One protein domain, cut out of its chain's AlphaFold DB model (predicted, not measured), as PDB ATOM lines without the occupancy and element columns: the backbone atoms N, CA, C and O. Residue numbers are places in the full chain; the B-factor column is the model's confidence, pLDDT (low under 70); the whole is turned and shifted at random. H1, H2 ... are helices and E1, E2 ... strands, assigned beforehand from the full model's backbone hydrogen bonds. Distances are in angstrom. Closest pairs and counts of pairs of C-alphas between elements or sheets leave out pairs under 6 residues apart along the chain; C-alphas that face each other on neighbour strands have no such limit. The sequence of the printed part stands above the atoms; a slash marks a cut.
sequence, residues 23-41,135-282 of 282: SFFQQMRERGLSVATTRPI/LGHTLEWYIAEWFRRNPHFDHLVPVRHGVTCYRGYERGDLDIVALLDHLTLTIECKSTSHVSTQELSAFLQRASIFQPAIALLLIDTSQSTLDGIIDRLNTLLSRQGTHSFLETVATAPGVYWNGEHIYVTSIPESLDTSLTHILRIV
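What this domain is: This is residues 23 to 41 and 135 to 282 of the 282 residues of an uncharacterized protein of Tengunoibacter tsumagoiensis (UniProt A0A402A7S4). A strongly twisted sheet of seven strands makes the middle of three layers, with helices H3 and H4 on one face and H2 and H5 on the other. H1 sits beside the strands at the end of the sheet that holds E1. The printed part has 167 residues with five named helices and seven named strands, in the order H1 E1 H2 E2 E3 E4 H3 E5 H4 E6 E7 H5; its class is mixed, helices and strands. The sheet is mixed, in the order E1 E2 E3 E4 E5 E7 E6. The whole is compact and rounded, with a radius of gyration of the C-alphas of 15.1 A and spans of 38 by 35 by 28 A.

Where its parts are: Find C-alpha 24 at (154.217, 174.013, 171.138); from there H1 runs to residue 30, and E1 is residues 35 to 37. Past the cut, H2 covers residues 136 to 149, 19.9 A long. Next come E2, residues 159 to 165, E3, residues 174 to 180, 16.5 A, and E4, residues 183 to 190, 22.8 A. H3 is residues 197 to 210, 19.8 A, E5 residues 214 to 219, 15.7 A, and H4 residues 227 to 239, 18.3 A. E6 is residues 255 to 258, E7 residues 262 to 266, and H5 residues 271 to 281, 15.8 A, ending at C-alpha 281, (171.908, 190.315, 173.523).

How they stand to each other: Begin with the meander E2 E3 E4, each strand the antiparallel neighbour of the one before: look for N 162 and O 175 at 2.8 A in the hairpin E2 and E3, and N 178 and O 185 at 2.9 A in the hairpin E3 and E4. E1 is antiparallel to E2, with N 36 and O 164 at 2.7 A. E4, H3 and E5 form a strand-helix-strand unit, two parallel neighbour strands with a helix between, its crossover right-handed; N 188 and O 216 are 2.8 A apart. E5 and E7 are parallel, with N 217 and O 263 at 2.8 A, and the hairpin E6 and E7 has N 256 and O 264 at 2.9 A. H2 runs along the strands over E3, at a height over the sheet of 8.2 A; the closest C-alphas of the two are Glu 140 and Asp 175, 6.2 A. H3 and H4 touch at a steep tilt of 57 degrees, closest at the C-alphas of Leu 200 and Leu 233, 6.7 A, through residues 197 to 201 and 232 to 236 alone. In the five helices every O i to N i+4 pair is within hydrogen-bond range.

The domain as a whole: The C-alphas farthest apart, Asp 154 and Arg 239, are 41.4 A apart. Residues 42 to 134 are not printed, and C-alphas 41 and 135 are 15.5 A apart across this cut. The link H4 to E6 is long; look there for residues 247 to 248, paired antiparallel with residues 256 to 257 of E6. The pLDDT is under 70 at residues 167 to 171, 224 and 282.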
ATOM      1  N   SER A  23     153.606 171.536 174.673       88.00
ATOM      2  CA  SER A  23     152.632 172.612 174.414       88.00
ATOM      3  C   SER A  23     152.874 173.479 173.163       88.00
ATOM      4  O   SER A  23     152.087 174.394 172.926       88.00
ATOM      5  N   PHE A  24     153.863 173.178 172.304       92.12
ATOM      6  CA  PHE A  24     154.217 174.013 171.138       92.12
ATOM      7  C   PHE A  24     153.001 174.404 170.281       92.12
ATOM      8  O   PHE A  24     152.742 175.581 170.040       92.12
ATOM      9  N   PHE A  25     152.202 173.418 169.858       91.56
ATOM     10  CA  PHE A  25     151.014 173.662 169.032       91.56
ATOM     11  C   PHE A  25     149.931 174.462 169.763       91.56
ATOM     12  O   PHE A  25     149.204 175.221 169.128       91.56
ATOM     13  N   GLN A  26     149.793 174.277 171.078       91.50
ATOM     14  CA  GLN A  26     148.848 175.046 171.883       91.50
ATOM     15  C   GLN A  26     149.287 176.509 171.957       91.50
ATOM     16  O   GLN A  26     148.497 177.385 171.618       91.50
ATOM     17  N   GLN A  27     150.546 176.759 172.304       92.88
ATOM     18  CA  GLN A  27     151.075 178.112 172.416       92.88
ATOM     19  C   GLN A  27     151.081 178.856 171.074       92.88
ATOM     20  O   GLN A  27     150.787 180.046 171.028       92.88
ATOM     21  N   MET A  28     151.368 178.173 169.959       91.88
ATOM     22  CA  MET A  28     151.228 178.776 168.627       91.88
ATOM     23  C   MET A  28     149.791 179.255 168.383       91.88
ATOM     24  O   MET A  28     149.594 180.399 167.975       91.88
ATOM     25  N   ARG A  29     148.782 178.431 168.718       91.06
ATOM     26  CA  ARG A  29     147.363 178.813 168.588       91.06
ATOM     27  C   ARG A  29     146.980 179.979 169.493       91.06
ATOM     28  O   ARG A  29     146.240 180.852 169.052       91.06
ATOM     29  N   GLU A  30     147.475 180.005 170.728       91.12
ATOM     30  CA  GLU A  30     147.254 181.113 171.670       91.12
ATOM     31  C   GLU A  30     147.839 182.433 171.144       91.12
ATOM     32  O   GLU A  30     147.261 183.494 171.370       91.12
ATOM     33  N   ARG A  31     148.920 182.365 170.356       88.38
ATOM     34  CA  ARG A  31     149.508 183.504 169.630       88.38
ATOM     35  C   ARG A  31     148.833 183.790 168.276       88.38
ATOM     36  O   ARG A  31     149.351 184.570 167.485       88.38
ATOM     37  N   GLY A  32     147.689 183.166 167.984       88.06
ATOM     38  CA  GLY A  32     146.933 183.368 166.742       88.06
ATOM     39  C   GLY A  32     147.533 182.687 165.505       88.06
ATOM     40  O   GLY A  32     147.069 182.924 164.390       88.06
ATOM     41  N   LEU A  33     148.539 181.827 165.681       87.38
ATOM     42  CA  LEU A  33     149.222 181.114 164.607       87.38
ATOM     43  C   LEU A  33     148.749 179.661 164.554       87.38
ATOM     44  O   LEU A  33     148.694 178.956 165.560       87.38
ATOM     45  N   SER A  34     148.430 179.174 163.358       87.38
ATOM     46  CA  SER A  34     148.020 177.784 163.168       87.38
ATOM     47  C   SER A  34     149.099 177.031 162.406       87.38
ATOM     48  O   SER A  34     149.416 177.377 161.272       87.38
ATOM     49  N   VAL A  35     149.685 176.014 163.035       90.50
ATOM     50  CA  VAL A  35     150.748 175.191 162.444       90.50
ATOM     51  C   VAL A  35     150.123 174.008 161.718       90.50
ATOM     52  O   VAL A  35     149.340 173.265 162.306       90.50
ATOM     53  N   ALA A  36     150.484 173.842 160.448       89.81
ATOM     54  CA  ALA A  36     150.070 172.739 159.595       89.81
ATOM     55  C   ALA A  36     150.898 171.487 159.822       89.81
ATOM     56  O   ALA A  36     150.360 170.420 160.112       89.81
ATOM     57  N   THR A  37     152.210 171.629 159.706       90.75
ATOM     58  CA  THR A  37     153.145 170.520 159.830       90.75
ATOM     59  C   THR A  37     154.424 170.993 160.485       90.75
ATOM     60  O   THR A  37     154.786 172.166 160.417       90.75
ATOM     61  N   THR A  38     155.108 170.058 161.126       93.38
ATOM     62  CA  THR A  38     156.479 170.224 161.598       93.38
ATOM     63  C   THR A  38     157.256 168.985 161.202       93.38
ATOM     64  O   THR A  38     156.671 167.898 161.091       93.38
ATOM     65  N   ARG A  39     158.571 169.099 161.049       93.06
ATOM     66  CA  ARG A  39     159.402 167.913 160.859       93.06
ATOM     67  C   ARG A  39     159.428 167.058 162.136       93.06
ATOM     68  O   ARG A  39     159.309 167.591 163.244       93.06
ATOM     69  N   PRO A  40     159.565 165.723 162.024       90.25
ATOM     70  CA  PRO A  40     159.669 164.871 163.201       90.25
ATOM     71  C   PRO A  40     160.974 165.135 163.954       90.25
ATOM     72  O   PRO A  40     162.057 165.069 163.382       90.25
ATOM     73  N   ILE A  41     160.897 165.342 165.262       87.56
ATOM     74  CA  ILE A  41     162.057 165.691 166.093       87.56
ATOM     75  C   ILE A  41     163.160 164.621 165.997       87.56
ATOM     76  O   ILE A  41     164.310 164.888 165.638       87.56
ATOM     77  N   LEU A 135     173.564 169.534 154.918       93.88
ATOM     78  CA  LEU A 135     173.431 169.657 156.368       93.88
ATOM     79  C   LEU A 135     172.269 170.543 156.820       93.88
ATOM     80  O   LEU A 135     172.142 170.708 158.028       93.88
ATOM     81  N   GLY A 136     171.459 171.109 155.921       94.50
ATOM     82  CA  GLY A 136     170.410 172.081 156.261       94.50
ATOM     83  C   GLY A 136     169.489 171.561 157.363       94.50
ATOM     84  O   GLY A 136     169.532 172.051 158.489       94.50
ATOM     85  N   HIS A 137     168.811 170.446 157.101       95.31
ATOM     86  CA  HIS A 137     167.924 169.813 158.081       95.31
ATOM     87  C   HIS A 137     168.642 169.363 159.361       95.31
ATOM     88  O   HIS A 137     168.082 169.425 160.453       95.31
ATOM     89  N   THR A 138     169.905 168.937 159.263       96.62
ATOM     90  CA  THR A 138     170.683 168.549 160.456       96.62
ATOM     91  C   THR A 138     171.026 169.765 161.321       96.62
ATOM     92  O   THR A 138     171.015 169.669 162.547       96.62
ATOM     93  N   LEU A 139     171.315 170.908 160.695       96.88
ATOM     94  CA  LEU A 139     171.574 172.180 161.362       96.88
ATOM     95  C   LEU A 139     170.310 172.705 162.048       96.88
ATOM     96  O   LEU A 139     170.371 173.069 163.223       96.88
ATOM     97  N   GLU A 140     169.173 172.658 161.354       97.12
ATOM     98  CA  GLU A 140     167.863 173.007 161.908       97.12
ATOM     99  C   GLU A 140     167.530 172.164 163.148       97.12
ATOM    100  O   GLU A 140     167.247 172.693 164.229       97.12
ATOM    101  N   TRP A 141     167.639 170.837 163.012       95.94
ATOM    102  CA  TRP A 141     167.431 169.897 164.111       95.94
ATOM    103  C   TRP A 141     168.371 170.173 165.285       95.94
ATOM    104  O   TRP A 141     167.928 170.176 166.436       95.94
ATOM    105  N   TYR A 142     169.659 170.419 165.015       96.06
ATOM    106  CA  TYR A 142     170.636 170.682 166.066       96.06
ATOM    107  C   TYR A 142     170.242 171.908 166.884       96.06
ATOM    108  O   TYR A 142     170.267 171.853 168.110       96.06
ATOM    109  N   ILE A 143     169.873 173.008 166.227       96.50
ATOM    110  CA  ILE A 143     169.518 174.246 166.926       96.50
ATOM    111  C   ILE A 143     168.233 174.031 167.742       96.50
ATOM    112  O   ILE A 143     168.157 174.458 168.893       96.50
ATOM    113  N   ALA A 144     167.257 173.284 167.216       95.00
ATOM    114  CA  ALA A 144     166.072 172.902 167.983       95.00
ATOM    115  C   ALA A 144     166.397 171.993 169.189       95.00
ATOM    116  O   ALA A 144     165.761 172.096 170.238       95.00
ATOM    117  N   GLU A 145     167.361 171.074 169.077       92.62
ATOM    118  CA  GLU A 145     167.862 170.307 170.231       92.62
ATOM    119  C   GLU A 145     168.630 171.189 171.214       92.62
ATOM    120  O   GLU A 145     168.523 170.965 172.417       92.62
ATOM    121  N   TRP A 146     169.366 172.189 170.728       94.44
ATOM    122  CA  TRP A 146     170.099 173.122 171.573       94.44
ATOM    123  C   TRP A 146     169.145 173.856 172.513       94.44
ATOM    124  O   TRP A 146     169.349 173.796 173.720       94.44
ATOM    125  N   PHE A 147     168.035 174.408 172.012       93.00
ATOM    126  CA  PHE A 147     167.009 175.022 172.870       93.00
ATOM    127  C   PHE A 147     166.452 174.063 173.927       93.00
ATOM    128  O   PHE A 147     166.292 174.447 175.079       93.00
ATOM    129  N   ARG A 148     166.193 172.800 173.567       89.38
ATOM    130  CA  ARG A 148     165.623 171.807 174.499       89.38
ATOM    131  C   ARG A 148     166.611 171.296 175.542       89.38
ATOM    132  O   ARG A 148     166.185 170.791 176.576       89.38
ATOM    133  N   ARG A 149     167.912 171.368 175.255       87.38
ATOM    134  CA  ARG A 149     168.988 170.865 176.123       87.38
ATOM    135  C   ARG A 149     169.703 171.965 176.893       87.38
ATOM    136  O   ARG A 149     170.484 171.640 177.783       87.38
ATOM    137  N   ASN A 150     169.505 173.227 176.522       86.69
ATOM    138  CA  ASN A 150     170.262 174.324 177.093       86.69
ATOM    139  C   ASN A 150     169.857 174.540 178.564       86.69
ATOM    140  O   ASN A 150     168.694 174.838 178.834       86.69
ATOM    141  N   PRO A 151     170.805 174.423 179.514       84.50
ATOM    142  CA  PRO A 151     170.527 174.572 180.940       84.50
ATOM    143  C   PRO A 151     170.197 176.010 181.363       84.50
ATOM    144  O   PRO A 151     169.877 176.231 182.524       84.50
ATOM    145  N   HIS A 152     170.310 176.996 180.468       83.88
ATOM    146  CA  HIS A 152     169.873 178.369 180.730       83.88
ATOM    147  C   HIS A 152     168.351 178.522 180.768       83.88
ATOM    148  O   HIS A 152     167.871 179.551 181.235       83.88
ATOM    149  N   PHE A 153     167.600 177.524 180.299       84.44
ATOM    150  CA  PHE A 153     166.150 177.509 180.416       84.44
ATOM    151  C   PHE A 153     165.725 176.637 181.596       84.44
ATOM    152  O   PHE A 153     166.022 175.444 181.642       84.44
ATOM    153  N   ASP A 154     164.972 177.225 182.525       84.12
ATOM    154  CA  ASP A 154     164.412 176.514 183.684       84.12
ATOM    155  C   ASP A 154     163.272 175.550 183.302       84.12
ATOM    156  O   ASP A 154     162.763 174.796 184.134       84.12
ATOM    157  N   HIS A 155     162.848 175.574 182.038       84.25
ATOM    158  CA  HIS A 155     161.767 174.766 181.497       84.25
ATOM    159  C   HIS A 155     162.128 174.210 180.115       84.25
ATOM    160  O   HIS A 155     163.004 174.715 179.415       84.25
ATOM    161  N   LEU A 156     161.415 173.159 179.701       86.25
ATOM    162  CA  LEU A 156     161.531 172.622 178.349       86.25
ATOM    163  C   LEU A 156     161.010 173.656 177.346       86.25
ATOM    164  O   LEU A 156     159.806 173.904 177.298       86.25
ATOM    165  N   VAL A 157     161.904 174.217 176.532       90.62
ATOM    166  CA  VAL A 157     161.537 175.170 175.479       90.62
ATOM    167  C   VAL A 157     160.715 174.466 174.389       90.62
ATOM    168  O   VAL A 157     161.235 173.546 173.743       90.62
ATOM    169  N   PRO A 158     159.472 174.906 174.116       93.12
ATOM    170  CA  PRO A 158     158.720 174.460 172.953       93.12
ATOM    171  C   PRO A 158     159.392 174.973 171.677       93.12
ATOM    172  O   PRO A 158     159.396 176.169 171.383       93.12
ATOM    173  N   VAL A 159     159.956 174.060 170.892       94.38
ATOM    174  CA  VAL A 159     160.681 174.389 169.659       94.38
ATOM    175  C   VAL A 159     160.457 173.325 168.598       94.38
ATOM    176  O   VAL A 159     160.427 172.123 168.888       94.38
ATOM    177  N   ARG A 160     160.289 173.754 167.350       94.88
ATOM    178  CA  ARG A 160     160.126 172.864 166.196       94.88
ATOM    179  C   ARG A 160     160.975 173.338 165.036       94.88
ATOM    180  O   ARG A 160     161.173 174.539 164.870       94.88
ATOM    181  N   HIS A 161     161.428 172.379 164.237       95.75
ATOM    182  CA  HIS A 161     162.078 172.635 162.962       95.75
ATOM    183  C   HIS A 161     161.187 172.241 161.779       95.75
ATOM    184  O   HIS A 161     160.262 171.431 161.933       95.75
ATOM    185  N   GLY A 162     161.440 172.852 160.621       94.69
ATOM    186  CA  GLY A 162     160.654 172.693 159.396       94.69
ATOM    187  C   GLY A 162     159.160 172.917 159.632       94.69
ATOM    188  O   GLY A 162     158.353 172.005 159.440       94.69
ATOM    189  N   VAL A 163     158.812 174.097 160.147       93.88
ATOM    190  CA  VAL A 163     157.455 174.482 160.553       93.88
ATOM    191  C   VAL A 163     156.711 175.109 159.378       93.88
ATOM    192  O   VAL A 163     157.122 176.135 158.844       93.88
ATOM    193  N   THR A 164     155.558 174.551 159.031       91.19
ATOM    194  CA  THR A 164     154.652 175.099 158.013       91.19
ATOM    195  C   THR A 164     153.391 175.623 158.699       91.19
ATOM    196  O   THR A 164     152.804 174.912 159.513       91.19
ATOM    197  N   CYS A 165     152.927 176.831 158.371       87.19
ATOM    198  CA  CYS A 165     151.711 177.430 158.949       87.19
ATOM    199  C   CYS A 165     150.505 177.365 157.986       87.19
ATOM    200  O   CYS A 165     150.657 177.490 156.771       87.19
ATOM    201  N   TYR A 166     149.286 177.199 158.512       75.44
ATOM    202  CA  TYR A 166     148.041 177.236 157.735       75.44
ATOM    203  C   TYR A 166     147.664 178.677 157.350       75.44
ATOM    204  O   TYR A 166     147.352 179.473 158.230       75.44
ATOM    205  N   ARG A 167     147.565 178.943 156.034       57.66
ATOM    206  CA  ARG A 167     147.080 180.186 155.379       57.66
ATOM    207  C   ARG A 167     147.906 181.454 155.688       57.66
ATOM    208  O   ARG A 167     148.337 181.691 156.804       57.66
ATOM    209  N   GLY A 168     148.134 182.288 154.668       53.91
ATOM    210  CA  GLY A 168     148.880 183.559 154.770       53.91
ATOM    211  C   GLY A 168     150.400 183.449 154.580       53.91
ATOM    212  O   GLY A 168     151.032 184.410 154.155       53.91
ATOM    213  N   TYR A 169     150.971 182.258 154.783       56.16
ATOM    214  CA  TYR A 169     152.402 181.969 154.636       56.16
ATOM    215  C   TYR A 169     152.692 181.082 153.417       56.16
ATOM    216  O   TYR A 169     153.457 180.131 153.505       56.16
ATOM    217  N   GLU A 170     152.095 181.372 152.255       51.12
ATOM    218  CA  GLU A 170     152.275 180.594 151.006       51.12
ATOM    219  C   GLU A 170     153.726 180.576 150.461       51.12
ATOM    220  O   GLU A 170     153.972 180.170 149.328       51.12
ATOM    221  N   ARG A 171     154.716 181.031 151.240       60.06
ATOM    222  CA  ARG A 171     156.103 181.268 150.817       60.06
ATOM    223  C   ARG A 171     157.139 180.412 151.549       60.06
ATOM    224  O   ARG A 171     158.292 180.822 151.693       60.06
ATOM    225  N   GLY A 172     156.735 179.204 151.928       70.69
ATOM    226  CA  GLY A 172     157.638 178.137 152.354       70.69
ATOM    227  C   GLY A 172     157.705 177.930 153.860       70.69
ATOM    228  O   GLY A 172     157.037 178.613 154.635       70.69
ATOM    229  N   ASP A 173     158.508 176.945 154.239       86.44
ATOM    230  CA  ASP A 173     158.668 176.512 155.620       86.44
ATOM    231  C   ASP A 173     159.516 177.517 156.420       86.44
ATOM    232  O   ASP A 173     160.374 178.215 155.876       86.44
ATOM    233  N   LEU A 174     159.240 177.607 157.720       93.31
ATOM    234  CA  LEU A 174     160.111 178.241 158.703       93.31
ATOM    235  C   LEU A 174     161.075 177.177 159.220       93.31
ATOM    236  O   LEU A 174     160.643 176.192 159.822       93.31
ATOM    237  N   ASP A 175     162.368 177.397 159.015       96.19
ATOM    238  CA  ASP A 175     163.423 176.469 159.421       96.19
ATOM    239  C   ASP A 175     163.309 176.098 160.905       96.19
ATOM    240  O   ASP A 175     163.284 174.914 161.237       96.19
ATOM    241  N   ILE A 176     163.177 177.082 161.804       97.38
ATOM    242  CA  ILE A 176     162.986 176.858 163.245       97.38
ATOM    243  C   ILE A 176     162.061 177.914 163.841       97.38
ATOM    244  O   ILE A 176     162.214 179.109 163.579       97.38
ATOM    245  N   VAL A 177     161.161 177.472 164.721       96.50
ATOM    246  CA  VAL A 177     160.363 178.336 165.598       96.50
ATOM    247  C   VAL A 177     160.564 177.891 167.042       96.50
ATOM    248  O   VAL A 177     160.292 176.734 167.368       96.50
ATOM    249  N   ALA A 178     161.016 178.805 167.899       95.25
ATOM    250  CA  ALA A 178     161.180 178.595 169.336       95.25
ATOM    251  C   ALA A 178     160.291 179.565 170.122       95.25
ATOM    252  O   ALA A 178     160.173 180.742 169.770       95.25
ATOM    253  N   LEU A 179     159.659 179.062 171.178       94.25
ATOM    254  CA  LEU A 179     158.741 179.816 172.028       94.25
ATOM    255  C   LEU A 179     159.413 180.018 173.388       94.25
ATOM    256  O   LEU A 179     159.556 179.066 174.147       94.25
ATOM    257  N   LEU A 180     159.865 181.237 173.671       89.94
ATOM    258  CA  LEU A 180     160.590 181.579 174.897       89.94
ATOM    259  C   LEU A 180     159.688 182.453 175.764       89.94
ATOM    260  O   LEU A 180     159.577 183.652 175.519       89.94
ATOM    261  N   ASP A 181     159.001 181.855 176.736       85.06
ATOM    262  CA  ASP A 181     157.977 182.525 177.546       85.06
ATOM    263  C   ASP A 181     156.946 183.281 176.676       85.06
ATOM    264  O   ASP A 181     156.083 182.685 176.029       85.06
ATOM    265  N   HIS A 182     157.039 184.610 176.621       83.50
ATOM    266  CA  HIS A 182     156.164 185.486 175.838       83.50
ATOM    267  C   HIS A 182     156.732 185.830 174.450       83.50
ATOM    268  O   HIS A 182     156.012 186.372 173.610       83.50
ATOM    269  N   LEU A 183     157.991 185.486 174.179       90.19
ATOM    270  CA  LEU A 183     158.691 185.772 172.934       90.19
ATOM    271  C   LEU A 183     158.554 184.616 171.945       90.19
ATOM    272  O   LEU A 183     158.581 183.435 172.298       90.19
ATOM    273  N   THR A 184     158.444 184.974 170.670       93.19
ATOM    274  CA  THR A 184     158.548 184.020 169.564       93.19
ATOM    275  C   THR A 184     159.807 184.335 168.777       93.19
ATOM    276  O   THR A 184     159.981 185.462 168.316       93.19
ATOM    277  N   LEU A 185     160.672 183.339 168.626       94.81
ATOM    278  CA  LEU A 185     161.910 183.410 167.864       94.81
ATOM    279  C   LEU A 185     161.754 182.576 166.593       94.81
ATOM    280  O   LEU A 185     161.324 181.423 166.652       94.81
ATOM    281  N   THR A 186     162.151 183.143 165.457       95.69
ATOM    282  CA  THR A 186     162.366 182.377 164.222       95.69
ATOM    283  C   THR A 186     163.837 182.374 163.870       95.69
ATOM    284  O   THR A 186     164.510 183.394 164.026       95.69
ATOM    285  N   ILE A 187     164.335 181.234 163.400       97.12
ATOM    286  CA  ILE A 187     165.719 181.105 162.952       97.12
ATOM    287  C   ILE A 187     165.712 180.493 161.563       97.12
ATOM    288  O   ILE A 187     165.269 179.361 161.411       97.12
ATOM    289  N   GLU A 188     166.226 181.230 160.586       96.94
ATOM    290  CA  GLU A 188     166.576 180.733 159.257       96.94
ATOM    291  C   GLU A 188     168.029 180.256 159.272       96.94
ATOM    292  O   GLU A 188     168.935 180.991 159.675       96.94
ATOM    293  N   CYS A 189     168.265 179.042 158.796       96.12
ATOM    294  CA  CYS A 189     169.568 178.405 158.776       96.12
ATOM    295  C   CYS A 189     170.125 178.365 157.353       96.12
ATOM    296  O   CYS A 189     169.498 177.880 156.412       96.12
ATOM    297  N   LYS A 190     171.372 178.808 157.186       94.31
ATOM    298  CA  LYS A 190     172.122 178.622 155.940       94.31
ATOM    299  C   LYS A 190     173.392 177.850 156.220       94.31
ATOM    300  O   LYS A 190     174.307 178.340 156.872       94.31
ATOM    301  N   SER A 191     173.491 176.643 155.668       88.31
ATOM    302  CA  SER A 191     174.678 175.792 155.804       88.31
ATOM    303  C   SER A 191     175.861 176.242 154.929       88.31
ATOM    304  O   SER A 191     176.847 175.512 154.808       88.31
ATOM    305  N   THR A 192     175.773 177.399 154.273       84.19
ATOM    306  CA  THR A 192     176.775 177.950 153.353       84.19
ATOM    307  C   THR A 192     176.764 179.477 153.409       84.19
ATOM    308  O   THR A 192     175.719 180.079 153.643       84.19
ATOM    309  N   SER A 193     177.910 180.109 153.143       83.75
ATOM    310  CA  SER A 193     178.000 181.565 152.966       83.75
ATOM    311  C   SER A 193     177.517 182.041 151.590       83.75
ATOM    312  O   SER A 193     177.310 183.235 151.385       83.75
ATOM    313  N   HIS A 194     177.277 181.128 150.644       88.00
ATOM    314  CA  HIS A 194     176.708 181.449 149.332       88.00
ATOM    315  C   HIS A 194     175.183 181.585 149.391       88.00
ATOM    316  O   HIS A 194     174.458 180.827 148.755       88.00
ATOM    317  N   VAL A 195     174.697 182.557 150.161       92.19
ATOM    318  CA  VAL A 195     173.265 182.869 150.248       92.19
ATOM    319  C   VAL A 195     172.892 183.768 149.076       92.19
ATOM    320  O   VAL A 195     173.545 184.791 148.867       92.19
ATOM    321  N   SER A 196     171.858 183.435 148.311       94.00
ATOM    322  CA  SER A 196     171.371 184.228 147.172       94.00
ATOM    323  C   SER A 196     170.508 185.420 147.607       94.00
ATOM    324  O   SER A 196     169.972 185.462 148.714       94.00
ATOM    325  N   THR A 197     170.361 186.440 146.754       94.25
ATOM    326  CA  THR A 197     169.496 187.600 147.061       94.25
ATOM    327  C   THR A 197     168.031 187.188 147.202       94.25
ATOM    328  O   THR A 197     167.310 187.773 148.005       94.25
ATOM    329  N   GLN A 198     167.606 186.156 146.471       93.44
ATOM    330  CA  GLN A 198     166.263 185.598 146.592       93.44
ATOM    331  C   GLN A 198     166.029 184.987 147.977       93.44
ATOM    332  O   GLN A 198     164.991 185.246 148.577       93.44
ATOM    333  N   GLU A 199     166.996 184.239 148.513       94.19
ATOM    334  CA  GLU A 199     166.897 183.673 149.865       94.19
ATOM    335  C   GLU A 199     166.864 184.755 150.944       94.19
ATOM    336  O   GLU A 199     166.034 184.679 151.845       94.19
ATOM    337  N   LEU A 200     167.698 185.795 150.828       95.56
ATOM    338  CA  LEU A 200     167.657 186.930 151.758       95.56
ATOM    339  C   LEU A 200     166.311 187.660 151.707       95.56
ATOM    340  O   LEU A 200     165.736 187.984 152.743       95.56
ATOM    341  N   SER A 201     165.779 187.889 150.504       94.06
ATOM    342  CA  SER A 201     164.459 188.501 150.341       94.06
ATOM    343  C   SER A 201     163.352 187.626 150.930       94.06
ATOM    344  O   SER A 201     162.398 188.164 151.487       94.06
ATOM    345  N   ALA A 202     163.460 186.302 150.801       92.44
ATOM    346  CA  ALA A 202     162.496 185.366 151.363       92.44
ATOM    347  C   ALA A 202     162.556 185.349 152.898       92.44
ATOM    348  O   ALA A 202     161.507 185.346 153.538       92.44
ATOM    349  N   PHE A 203     163.756 185.424 153.482       94.69
ATOM    350  CA  PHE A 203     163.948 185.575 154.924       94.69
ATOM    351  C   PHE A 203     163.277 186.851 155.457       94.69
ATOM    352  O   PHE A 203     162.423 186.757 156.337       94.69
ATOM    353  N   LEU A 204     163.583 188.021 154.879       93.75
ATOM    354  CA  LEU A 204     162.976 189.299 155.289       93.75
ATOM    355  C   LEU A 204     161.451 189.266 155.176       93.75
ATOM    356  O   LEU A 204     160.729 189.749 156.044       93.75
ATOM    357  N   GLN A 205     160.946 188.653 154.109       90.25
ATOM    358  CA  GLN A 205     159.517 188.500 153.933       90.25
ATOM    359  C   GLN A 205     158.890 187.593 154.993       90.25
ATOM    360  O   GLN A 205     157.836 187.935 155.523       90.25
ATOM    361  N   ARG A 206     159.504 186.448 155.312       90.06
ATOM    362  CA  ARG A 206     159.010 185.567 156.377       90.06
ATOM    363  C   ARG A 206     159.021 186.282 157.724       90.06
ATOM    364  O   ARG A 206     158.015 186.216 158.419       90.06
ATOM    365  N   ALA A 207     160.083 187.022 158.041       91.69
ATOM    366  CA  ALA A 207     160.157 187.847 159.246       91.69
ATOM    367  C   ALA A 207     159.025 188.889 159.297       91.69
ATOM    368  O   ALA A 207     158.342 189.005 160.309       91.69
ATOM    369  N   SER A 208     158.762 189.582 158.186       88.94
ATOM    370  CA  SER A 208     157.698 190.589 158.093       88.94
ATOM    371  C   SER A 208     156.289 190.005 158.238       88.94
ATOM    372  O   SER A 208     155.447 190.617 158.890       88.94
ATOM    373  N   ILE A 209     156.020 188.829 157.658       86.69
ATOM    374  CA  ILE A 209     154.699 188.185 157.753       86.69
ATOM    375  C   ILE A 209     154.510 187.551 159.137       86.69
ATOM    376  O   ILE A 209     153.433 187.659 159.714       86.69
ATOM    377  N   PHE A 210     155.543 186.885 159.661       88.12
ATOM    378  CA  PHE A 210     155.462 186.140 160.918       88.12
ATOM    379  C   PHE A 210     155.586 187.032 162.156       88.12
ATOM    380  O   PHE A 210     155.095 186.661 163.217       88.12
ATOM    381  N   GLN A 211     156.223 188.198 162.014       90.19
ATOM    382  CA  GLN A 211     156.435 189.195 163.068       90.19
ATOM    383  C   GLN A 211     156.935 188.585 164.388       90.19
ATOM    384  O   GLN A 211     156.332 188.797 165.443       90.19
ATOM    385  N   PRO A 212     158.018 187.787 164.358       92.12
ATOM    386  CA  PRO A 212     158.580 187.261 165.588       92.12
ATOM    387  C   PRO A 212     159.151 188.404 166.429       92.12
ATOM    388  O   PRO A 212     159.556 189.440 165.903       92.12
ATOM    389  N   ALA A 213     159.288 188.173 167.732       92.81
ATOM    390  CA  ALA A 213     160.058 189.073 168.585       92.81
ATOM    391  C   ALA A 213     161.532 189.136 168.154       92.81
ATOM    392  O   ALA A 213     162.222 190.099 168.467       92.81
ATOM    393  N   ILE A 214     162.014 188.082 167.480       93.19
ATOM    394  CA  ILE A 214     163.371 187.954 166.948       93.19
ATOM    395  C   ILE A 214     163.323 187.128 165.656       93.19
ATOM    396  O   ILE A 214     162.878 185.973 165.656       93.19
ATOM    397  N   ALA A 215     163.822 187.687 164.559       95.25
ATOM    398  CA  ALA A 215     164.088 186.967 163.317       95.25
ATOM    399  C   ALA A 215     165.598 186.826 163.122       95.25
ATOM    400  O   ALA A 215     166.279 187.800 162.808       95.25
ATOM    401  N   LEU A 216     166.133 185.620 163.299       96.12
ATOM    402  CA  LEU A 216     167.561 185.349 163.183       96.12
ATOM    403  C   LEU A 216     167.891 184.666 161.854       96.12
ATOM    404  O   LEU A 216     167.389 183.584 161.569       96.12
ATOM    405  N   LEU A 217     168.805 185.243 161.080       96.44
ATOM    406  CA  LEU A 217     169.501 184.555 159.998       96.44
ATOM    407  C   LEU A 217     170.842 184.023 160.516       96.44
ATOM    408  O   LEU A 217     171.776 184.784 160.775       96.44
ATOM    409  N   LEU A 218     170.947 182.706 160.645       95.50
ATOM    410  CA  LEU A 218     172.141 182.015 161.110       95.50
ATOM    411  C   LEU A 218     172.882 181.387 159.928       95.50
ATOM    412  O   LEU A 218     172.345 180.558 159.191       95.50
ATOM    413  N   ILE A 219     174.145 181.773 159.761       94.44
ATOM    414  CA  ILE A 219     174.985 181.356 158.638       94.44
ATOM    415  C   ILE A 219     176.119 180.483 159.162       94.44
ATOM    416  O   ILE A 219     177.069 180.950 159.790       94.44
ATOM    417  N   ASP A 220     176.049 179.189 158.876       92.12
ATOM    418  CA  ASP A 220     177.078 178.232 159.261       92.12
ATOM    419  C   ASP A 220     178.275 178.324 158.308       92.12
ATOM    420  O   ASP A 220     178.421 177.567 157.344       92.12
ATOM    421  N   THR A 221     179.113 179.318 158.583       86.31
ATOM    422  CA  THR A 221     180.369 179.613 157.899       86.31
ATOM    423  C   THR A 221     181.458 179.893 158.925       86.31
ATOM    424  O   THR A 221     181.205 180.502 159.959       86.31
ATOM    425  N   SER A 222     182.692 179.497 158.604       80.00
ATOM    426  CA  SER A 222     183.866 179.857 159.403       80.00
ATOM    427  C   SER A 222     184.315 181.309 159.189       80.00
ATOM    428  O   SER A 222     185.285 181.742 159.802       80.00
ATOM    429  N   GLN A 223     183.676 182.043 158.272       78.56
ATOM    430  CA  GLN A 223     183.958 183.459 158.044       78.56
ATOM    431  C   GLN A 223     183.431 184.291 159.216       78.56
ATOM    432  O   GLN A 223     182.261 184.197 159.589       78.56
ATOM    433  N   SER A 224     184.307 185.111 159.792       68.69
ATOM    434  CA  SER A 224     183.973 185.992 160.913       68.69
ATOM    435  C   SER A 224     183.179 187.226 160.489       68.69
ATOM    436  O   SER A 224     182.431 187.758 161.303       68.69
ATOM    437  N   THR A 225     183.312 187.671 159.235       77.50
ATOM    438  CA  THR A 225     182.552 188.804 158.694       77.50
ATOM    439  C   THR A 225     181.530 188.347 157.665       77.50
ATOM    440  O   THR A 225     181.726 187.363 156.944       77.50
ATOM    441  N   LEU A 226     180.414 189.073 157.616       88.50
ATOM    442  CA  LEU A 226     179.297 188.819 156.708       88.50
ATOM    443  C   LEU A 226     179.026 190.013 155.786       88.50
ATOM    444  O   LEU A 226     177.934 190.111 155.236       88.50
ATOM    445  N   ASP A 227     180.008 190.896 155.591       87.00
ATOM    446  CA  ASP A 227     179.841 192.228 154.985       87.00
ATOM    447  C   ASP A 227     179.023 192.194 153.686       87.00
ATOM    448  O   ASP A 227     178.004 192.863 153.575       87.00
ATOM    449  N   GLY A 228     179.353 191.298 152.748       90.88
ATOM    450  CA  GLY A 228     178.605 191.182 151.490       90.88
ATOM    451  C   GLY A 228     177.146 190.719 151.644       90.88
ATOM    452  O   GLY A 228     176.298 191.062 150.820       90.88
ATOM    453  N   ILE A 229     176.825 189.936 152.677       93.19
ATOM    454  CA  ILE A 229     175.444 189.542 153.002       93.19
ATOM    455  C   ILE A 229     174.714 190.702 153.680       93.19
ATOM    456  O   ILE A 229     173.567 190.978 153.326       93.19
ATOM    457  N   ILE A 230     175.387 191.397 154.596       94.56
ATOM    458  CA  ILE A 230     174.848 192.559 155.308       94.56
ATOM    459  C   ILE A 230     174.538 193.700 154.334       94.56
ATOM    460  O   ILE A 230     173.420 194.210 154.344       94.56
ATOM    461  N   ASP A 231     175.441 194.023 153.408       94.31
ATOM    462  CA  ASP A 231     175.228 195.043 152.372       94.31
ATOM    463  C   ASP A 231     174.001 194.736 151.507       94.31
ATOM    464  O   ASP A 231     173.178 195.607 151.194       94.31
ATOM    465  N   ARG A 232     173.841 193.464 151.133       95.69
ATOM    466  CA  ARG A 232     172.690 193.005 150.354       95.69
ATOM    467  C   ARG A 232     171.393 193.063 151.155       95.69
ATOM    468  O   ARG A 232     170.374 193.445 150.580       95.69
ATOM    469  N   LEU A 233     171.411 192.718 152.441       95.62
ATOM    470  CA  LEU A 233     170.251 192.870 153.324       95.62
ATOM    471  C   LEU A 233     169.874 194.343 153.487       95.62
ATOM    472  O   LEU A 233     168.720 194.688 153.260       95.62
ATOM    473  N   ASN A 234     170.838 195.222 153.759       95.44
ATOM    474  CA  ASN A 234     170.613 196.665 153.874       95.44
ATOM    475  C   ASN A 234     170.054 197.264 152.575       95.44
ATOM    476  O   ASN A 234     169.152 198.104 152.603       95.44
ATOM    477  N   THR A 235     170.515 196.777 151.418       95.38
ATOM    478  CA  THR A 235     169.947 197.143 150.111       95.38
ATOM    479  C   THR A 235     168.485 196.706 149.973       95.38
ATOM    480  O   THR A 235     167.671 197.449 149.423       95.38
ATOM    481  N   LEU A 236     168.130 195.507 150.443       95.38
ATOM    482  CA  LEU A 236     166.749 195.011 150.406       95.38
ATOM    483  C   LEU A 236     165.842 195.783 151.374       95.38
ATOM    484  O   LEU A 236     164.764 196.203 150.958       95.38
ATOM    485  N   LEU A 237     166.302 196.036 152.600       93.31
ATOM    486  CA  LEU A 237     165.597 196.836 153.608       93.31
ATOM    487  C   LEU A 237     165.331 198.262 153.102       93.31
ATOM    488  O   LEU A 237     164.197 198.734 153.137       93.31
ATOM    489  N   SER A 238     166.337 198.899 152.491       92.31
ATOM    490  CA  SER A 238     166.191 200.223 151.861       92.31
ATOM    491  C   SER A 238     165.074 200.245 150.815       92.31
ATOM    492  O   SER A 238     164.280 201.180 150.752       92.31
ATOM    493  N   ARG A 239     164.998 199.202 149.976       91.44
ATOM    494  CA  ARG A 239     163.963 199.071 148.934       91.44
ATOM    495  C   ARG A 239     162.568 198.839 149.512       91.44
ATOM    496  O   ARG A 239     161.593 199.132 148.829       91.44
ATOM    497  N   GLN A 240     162.479 198.311 150.731       88.00
ATOM    498  CA  GLN A 240     161.229 198.127 151.470       88.00
ATOM    499  C   GLN A 240     160.809 199.385 152.252       88.00
ATOM    500  O   GLN A 240     159.729 199.396 152.834       88.00
ATOM    501  N   GLY A 241     161.610 200.457 152.216       85.81
ATOM    502  CA  GLY A 241     161.335 201.709 152.928       85.81
ATOM    503  C   GLY A 241     161.825 201.723 154.377       85.81
ATOM    504  O   GLY A 241     161.558 202.685 155.094       85.81
ATOM    505  N   THR A 242     162.556 200.694 154.810       83.94
ATOM    506  CA  THR A 242     163.170 200.644 156.137       83.94
ATOM    507  C   THR A 242     164.386 201.566 156.188       83.94
ATOM    508  O   THR A 242     165.275 201.507 155.336       83.94
ATOM    509  N   HIS A 243     164.448 202.399 157.228       80.50
ATOM    510  CA  HIS A 243     165.579 203.294 157.504       80.50
ATOM    511  C   HIS A 243     166.525 202.764 158.594       80.50
ATOM    512  O   HIS A 243     167.543 203.392 158.874       80.50
ATOM    513  N   SER A 244     166.196 201.624 159.211       87.69
ATOM    514  CA  SER A 244     167.054 200.950 160.184       87.69
ATOM    515  C   SER A 244     167.893 199.870 159.505       87.69
ATOM    516  O   SER A 244     167.380 198.834 159.071       87.69
ATOM    517  N   PHE A 245     169.193 200.126 159.414       91.31
ATOM    518  CA  PHE A 245     170.156 199.197 158.838       91.31
ATOM    519  C   PHE A 245     170.687 198.215 159.871       91.31
ATOM    520  O   PHE A 245     170.673 198.479 161.070       91.31
ATOM    521  N   LEU A 246     171.147 197.070 159.376       90.50
ATOM    522  CA  LEU A 246     171.893 196.112 160.168       90.50
ATOM    523  C   LEU A 246     173.243 196.719 160.544       90.50
ATOM    524  O   LEU A 246     174.049 197.052 159.669       90.50
ATOM    525  N   GLU A 247     173.482 196.807 161.844       89.69
ATOM    526  CA  GLU A 247     174.707 197.307 162.451       89.69
ATOM    527  C   GLU A 247     175.349 196.215 163.306       89.69
ATOM    528  O   GLU A 247     174.670 195.337 163.841       89.69
ATOM    529  N   THR A 248     176.673 196.262 163.441       87.06
ATOM    530  CA  THR A 248     177.403 195.333 164.306       87.06
ATOM    531  C   THR A 248     177.034 195.566 165.767       87.06
ATOM    532  O   THR A 248     177.098 196.693 166.263       87.06
ATOM    533  N   VAL A 249     176.737 194.494 166.498       83.38
ATOM    534  CA  VAL A 249     176.519 194.569 167.945       83.38
ATOM    535  C   VAL A 249     177.866 194.738 168.648       83.38
ATOM    536  O   VAL A 249     178.722 193.854 168.594       83.38
ATOM    537  N   ALA A 250     178.060 195.864 169.339       76.62
ATOM    538  CA  ALA A 250     179.343 196.219 169.957       76.62
ATOM    539  C   ALA A 250     179.885 195.149 170.926       76.62
ATOM    540  O   ALA A 250     181.094 194.956 171.032       76.62
ATOM    541  N   THR A 251     178.994 194.439 171.621       77.88
ATOM    542  CA  THR A 251     179.340 193.393 172.594       77.88
ATOM    543  C   THR A 251     179.491 192.001 171.978       77.88
ATOM    544  O   THR A 251     179.909 191.080 172.679       77.88
ATOM    545  N   ALA A 252     179.176 191.827 170.691       78.62
ATOM    546  CA  ALA A 252     179.176 190.529 170.026       78.62
ATOM    547  C   ALA A 252     179.647 190.640 168.562       78.62
ATOM    548  O   ALA A 252     178.831 190.709 167.639       78.62
ATOM    549  N   PRO A 253     180.972 190.629 168.326       76.75
ATOM    550  CA  PRO A 253     181.531 190.605 166.979       76.75
ATOM    551  C   PRO A 253     180.963 189.446 166.147       76.75
ATOM    552  O   PRO A 253     180.875 188.316 166.628       76.75
ATOM    553  N   GLY A 254     180.584 189.723 164.897       81.00
ATOM    554  CA  GLY A 254     179.940 188.739 164.017       81.00
ATOM    555  C   GLY A 254     178.433 188.570 164.249       81.00
ATOM    556  O   GLY A 254     177.817 187.709 163.618       81.00
ATOM    557  N   VAL A 255     177.830 189.385 165.123       86.12
ATOM    558  CA  VAL A 255     176.378 189.552 165.246       86.12
ATOM    559  C   VAL A 255     175.992 190.933 164.729       86.12
ATOM    560  O   VAL A 255     176.595 191.942 165.100       86.12
ATOM    561  N   TYR A 256     174.970 190.966 163.881       90.38
ATOM    562  CA  TYR A 256     174.398 192.180 163.317       90.38
ATOM    563  C   TYR A 256     172.921 192.268 163.688       90.38
ATOM    564  O   TYR A 256     172.252 191.235 163.758       90.38
ATOM    565  N   TRP A 257     172.422 193.480 163.912       92.75
ATOM    566  CA  TRP A 257     171.049 193.738 164.350       92.75
ATOM    567  C   TRP A 257     170.496 195.022 163.724       92.75
ATOM    568  O   TRP A 257     171.264 195.945 163.458       92.75
ATOM    569  N   ASN A 258     169.178 195.099 163.526       89.25
ATOM    570  CA  ASN A 258     168.479 196.351 163.227       89.25
ATOM    571  C   ASN A 258     167.273 196.559 164.158       89.25
ATOM    572  O   ASN A 258     166.772 195.620 164.765       89.25
ATOM    573  N   GLY A 259     166.738 197.779 164.207       81.69
ATOM    574  CA  GLY A 259     165.584 198.151 165.037       81.69
ATOM    575  C   GLY A 259     164.262 197.442 164.716       81.69
ATOM    576  O   GLY A 259     163.264 197.726 165.369       81.69
ATOM    577  N   GLU A 260     164.234 196.542 163.731       84.44
ATOM    578  CA  GLU A 260     163.066 195.749 163.331       84.44
ATOM    579  C   GLU A 260     163.162 194.292 163.807       84.44
ATOM    580  O   GLU A 260     162.498 193.410 163.266       84.44
ATOM    581  N   HIS A 261     163.986 194.020 164.820       89.50
ATOM    582  CA  HIS A 261     164.140 192.683 165.394       89.50
ATOM    583  C   HIS A 261     164.774 191.642 164.473       89.50
ATOM    584  O   HIS A 261     164.620 190.433 164.680       89.50
ATOM    585  N   ILE A 262     165.535 192.102 163.481       93.94
ATOM    586  CA  ILE A 262     166.274 191.244 162.561       93.94
ATOM    587  C   ILE A 262     167.704 191.106 163.058       93.94
ATOM    588  O   ILE A 262     168.401 192.098 163.261       93.94
ATOM    589  N   TYR A 263     168.148 189.863 163.198       94.50
ATOM    590  CA  TYR A 263     169.493 189.505 163.613       94.50
ATOM    591  C   TYR A 263     170.165 188.661 162.539       94.50
ATOM    592  O   TYR A 263     169.527 187.839 161.878       94.50
ATOM    593  N   VAL A 264     171.476 188.822 162.388       94.25
ATOM    594  CA  VAL A 264     172.295 187.992 161.500       94.25
ATOM    595  C   VAL A 264     173.553 187.569 162.238       94.25
ATOM    596  O   VAL A 264     174.206 188.401 162.865       94.25
ATOM    597  N   THR A 265     173.920 186.292 162.153       92.88
ATOM    598  CA  THR A 265     175.168 185.801 162.749       92.88
ATOM    599  C   THR A 265     175.881 184.776 161.878       92.88
ATOM    600  O   THR A 265     175.246 184.061 161.096       92.88
ATOM    601  N   SER A 266     177.199 184.663 162.057       91.00
ATOM    602  CA  SER A 266     177.991 183.533 161.571       91.00
ATOM    603  C   SER A 266     178.415 182.581 162.696       91.00
ATOM    604  O   SER A 266     178.279 182.873 163.887       91.00
ATOM    605  N   ILE A 267     178.929 181.404 162.323       86.94
ATOM    606  CA  ILE A 267     179.361 180.366 163.272       86.94
ATOM    607  C   ILE A 267     180.847 180.046 163.068       86.94
ATOM    608  O   ILE A 267     181.200 178.988 162.528       86.94
ATOM    609  N   PRO A 268     181.750 180.945 163.501       81.19
ATOM    610  CA  PRO A 268     183.177 180.777 163.263       81.19
ATOM    611  C   PRO A 268     183.739 179.520 163.945       81.19
ATOM    612  O   PRO A 268     184.496 178.771 163.325       81.19
ATOM    613  N   GLU A 269     183.312 179.234 165.179       82.81
ATOM    614  CA  GLU A 269     183.902 178.175 166.013       82.81
ATOM    615  C   GLU A 269     182.898 177.093 166.433       82.81
ATOM    616  O   GLU A 269     183.098 175.901 166.168       82.81
ATOM    617  N   SER A 270     181.821 177.509 167.102       88.19
ATOM    618  CA  SER A 270     180.858 176.617 167.744       88.19
ATOM    619  C   SER A 270     179.447 177.181 167.664       88.19
ATOM    620  O   SER A 270     179.228 178.359 167.941       88.19
ATOM    621  N   LEU A 271     178.488 176.312 167.337       90.44
ATOM    622  CA  LEU A 271     177.063 176.647 167.373       90.44
ATOM    623  C   LEU A 271     176.619 177.070 168.775       90.44
ATOM    624  O   LEU A 271     175.872 178.029 168.920       90.44
ATOM    625  N   ASP A 272     177.101 176.365 169.798       88.75
ATOM    626  CA  ASP A 272     176.738 176.612 171.194       88.75
ATOM    627  C   ASP A 272     177.153 178.017 171.652       88.75
ATOM    628  O   ASP A 272     176.344 178.765 172.204       88.75
ATOM    629  N   THR A 273     178.386 178.415 171.327       86.94
ATOM    630  CA  THR A 273     178.913 179.746 171.644       86.94
ATOM    631  C   THR A 273     178.135 180.836 170.908       86.94
ATOM    632  O   THR A 273     177.685 181.791 171.541       86.94
ATOM    633  N   SER A 274     177.926 180.685 169.592       87.81
ATOM    634  CA  SER A 274     177.198 181.675 168.784       87.81
ATOM    635  C   SER A 274     175.754 181.865 169.266       87.81
ATOM    636  O   SER A 274     175.312 182.998 169.445       87.81
ATOM    637  N   LEU A 275     175.027 180.775 169.530       89.19
ATOM    638  CA  LEU A 275     173.640 180.840 170.008       89.19
ATOM    639  C   LEU A 275     173.549 181.432 171.421       89.19
ATOM    640  O   LEU A 275     172.681 182.265 171.680       89.19
ATOM    641  N   THR A 276     174.472 181.069 172.319       87.88
ATOM    642  CA  THR A 276     174.537 181.648 173.672       87.88
ATOM    643  C   THR A 276     174.800 183.151 173.622       87.88
ATOM    644  O   THR A 276     174.201 183.904 174.386       87.88
ATOM    645  N   HIS A 277     175.679 183.609 172.728       84.50
ATOM    646  CA  HIS A 277     175.936 185.037 172.552       84.50
ATOM    647  C   HIS A 277     174.689 185.785 172.089       84.50
ATOM    648  O   HIS A 277     174.383 186.828 172.657       84.50
ATOM    649  N   ILE A 278     173.938 185.238 171.129       83.00
ATOM    650  CA  ILE A 278     172.693 185.859 170.659       83.00
ATOM    651  C   ILE A 278     171.674 185.983 171.791       83.00
ATOM    652  O   ILE A 278     171.139 187.067 171.999       83.00
ATOM    653  N   LEU A 279     171.453 184.918 172.568       81.44
ATOM    654  CA  LEU A 279     170.497 184.955 173.681       81.44
ATOM    655  C   LEU A 279     170.877 185.917 174.812       81.44
ATOM    656  O   LEU A 279     170.026 186.235 175.626       81.44
ATOM    657  N   ARG A 280     172.139 186.350 174.908       82.12
ATOM    658  CA  ARG A 280     172.560 187.359 175.898       82.12
ATOM    659  C   ARG A 280     172.327 188.795 175.435       82.12
ATOM    660  O   ARG A 280     172.424 189.707 176.249       82.12
ATOM    661  N   ILE A 281     172.146 188.997 174.131       76.81
ATOM    662  CA  ILE A 281     171.908 190.315 173.523       76.81
ATOM    663  C   ILE A 281     170.411 190.642 173.532       76.81
ATOM    664  O   ILE A 281     170.040 191.813 173.567       76.81
ATOM    665  N   VAL A 282     169.592 189.597 173.456       68.06
ATOM    666  CA  VAL A 282     168.129 189.609 173.506       68.06
ATOM    667  C   VAL A 282     167.670 189.657 174.958       68.06
ATOM    668  O   VAL A 282     166.743 190.445 175.239       68.06
TER     669      VAL A 282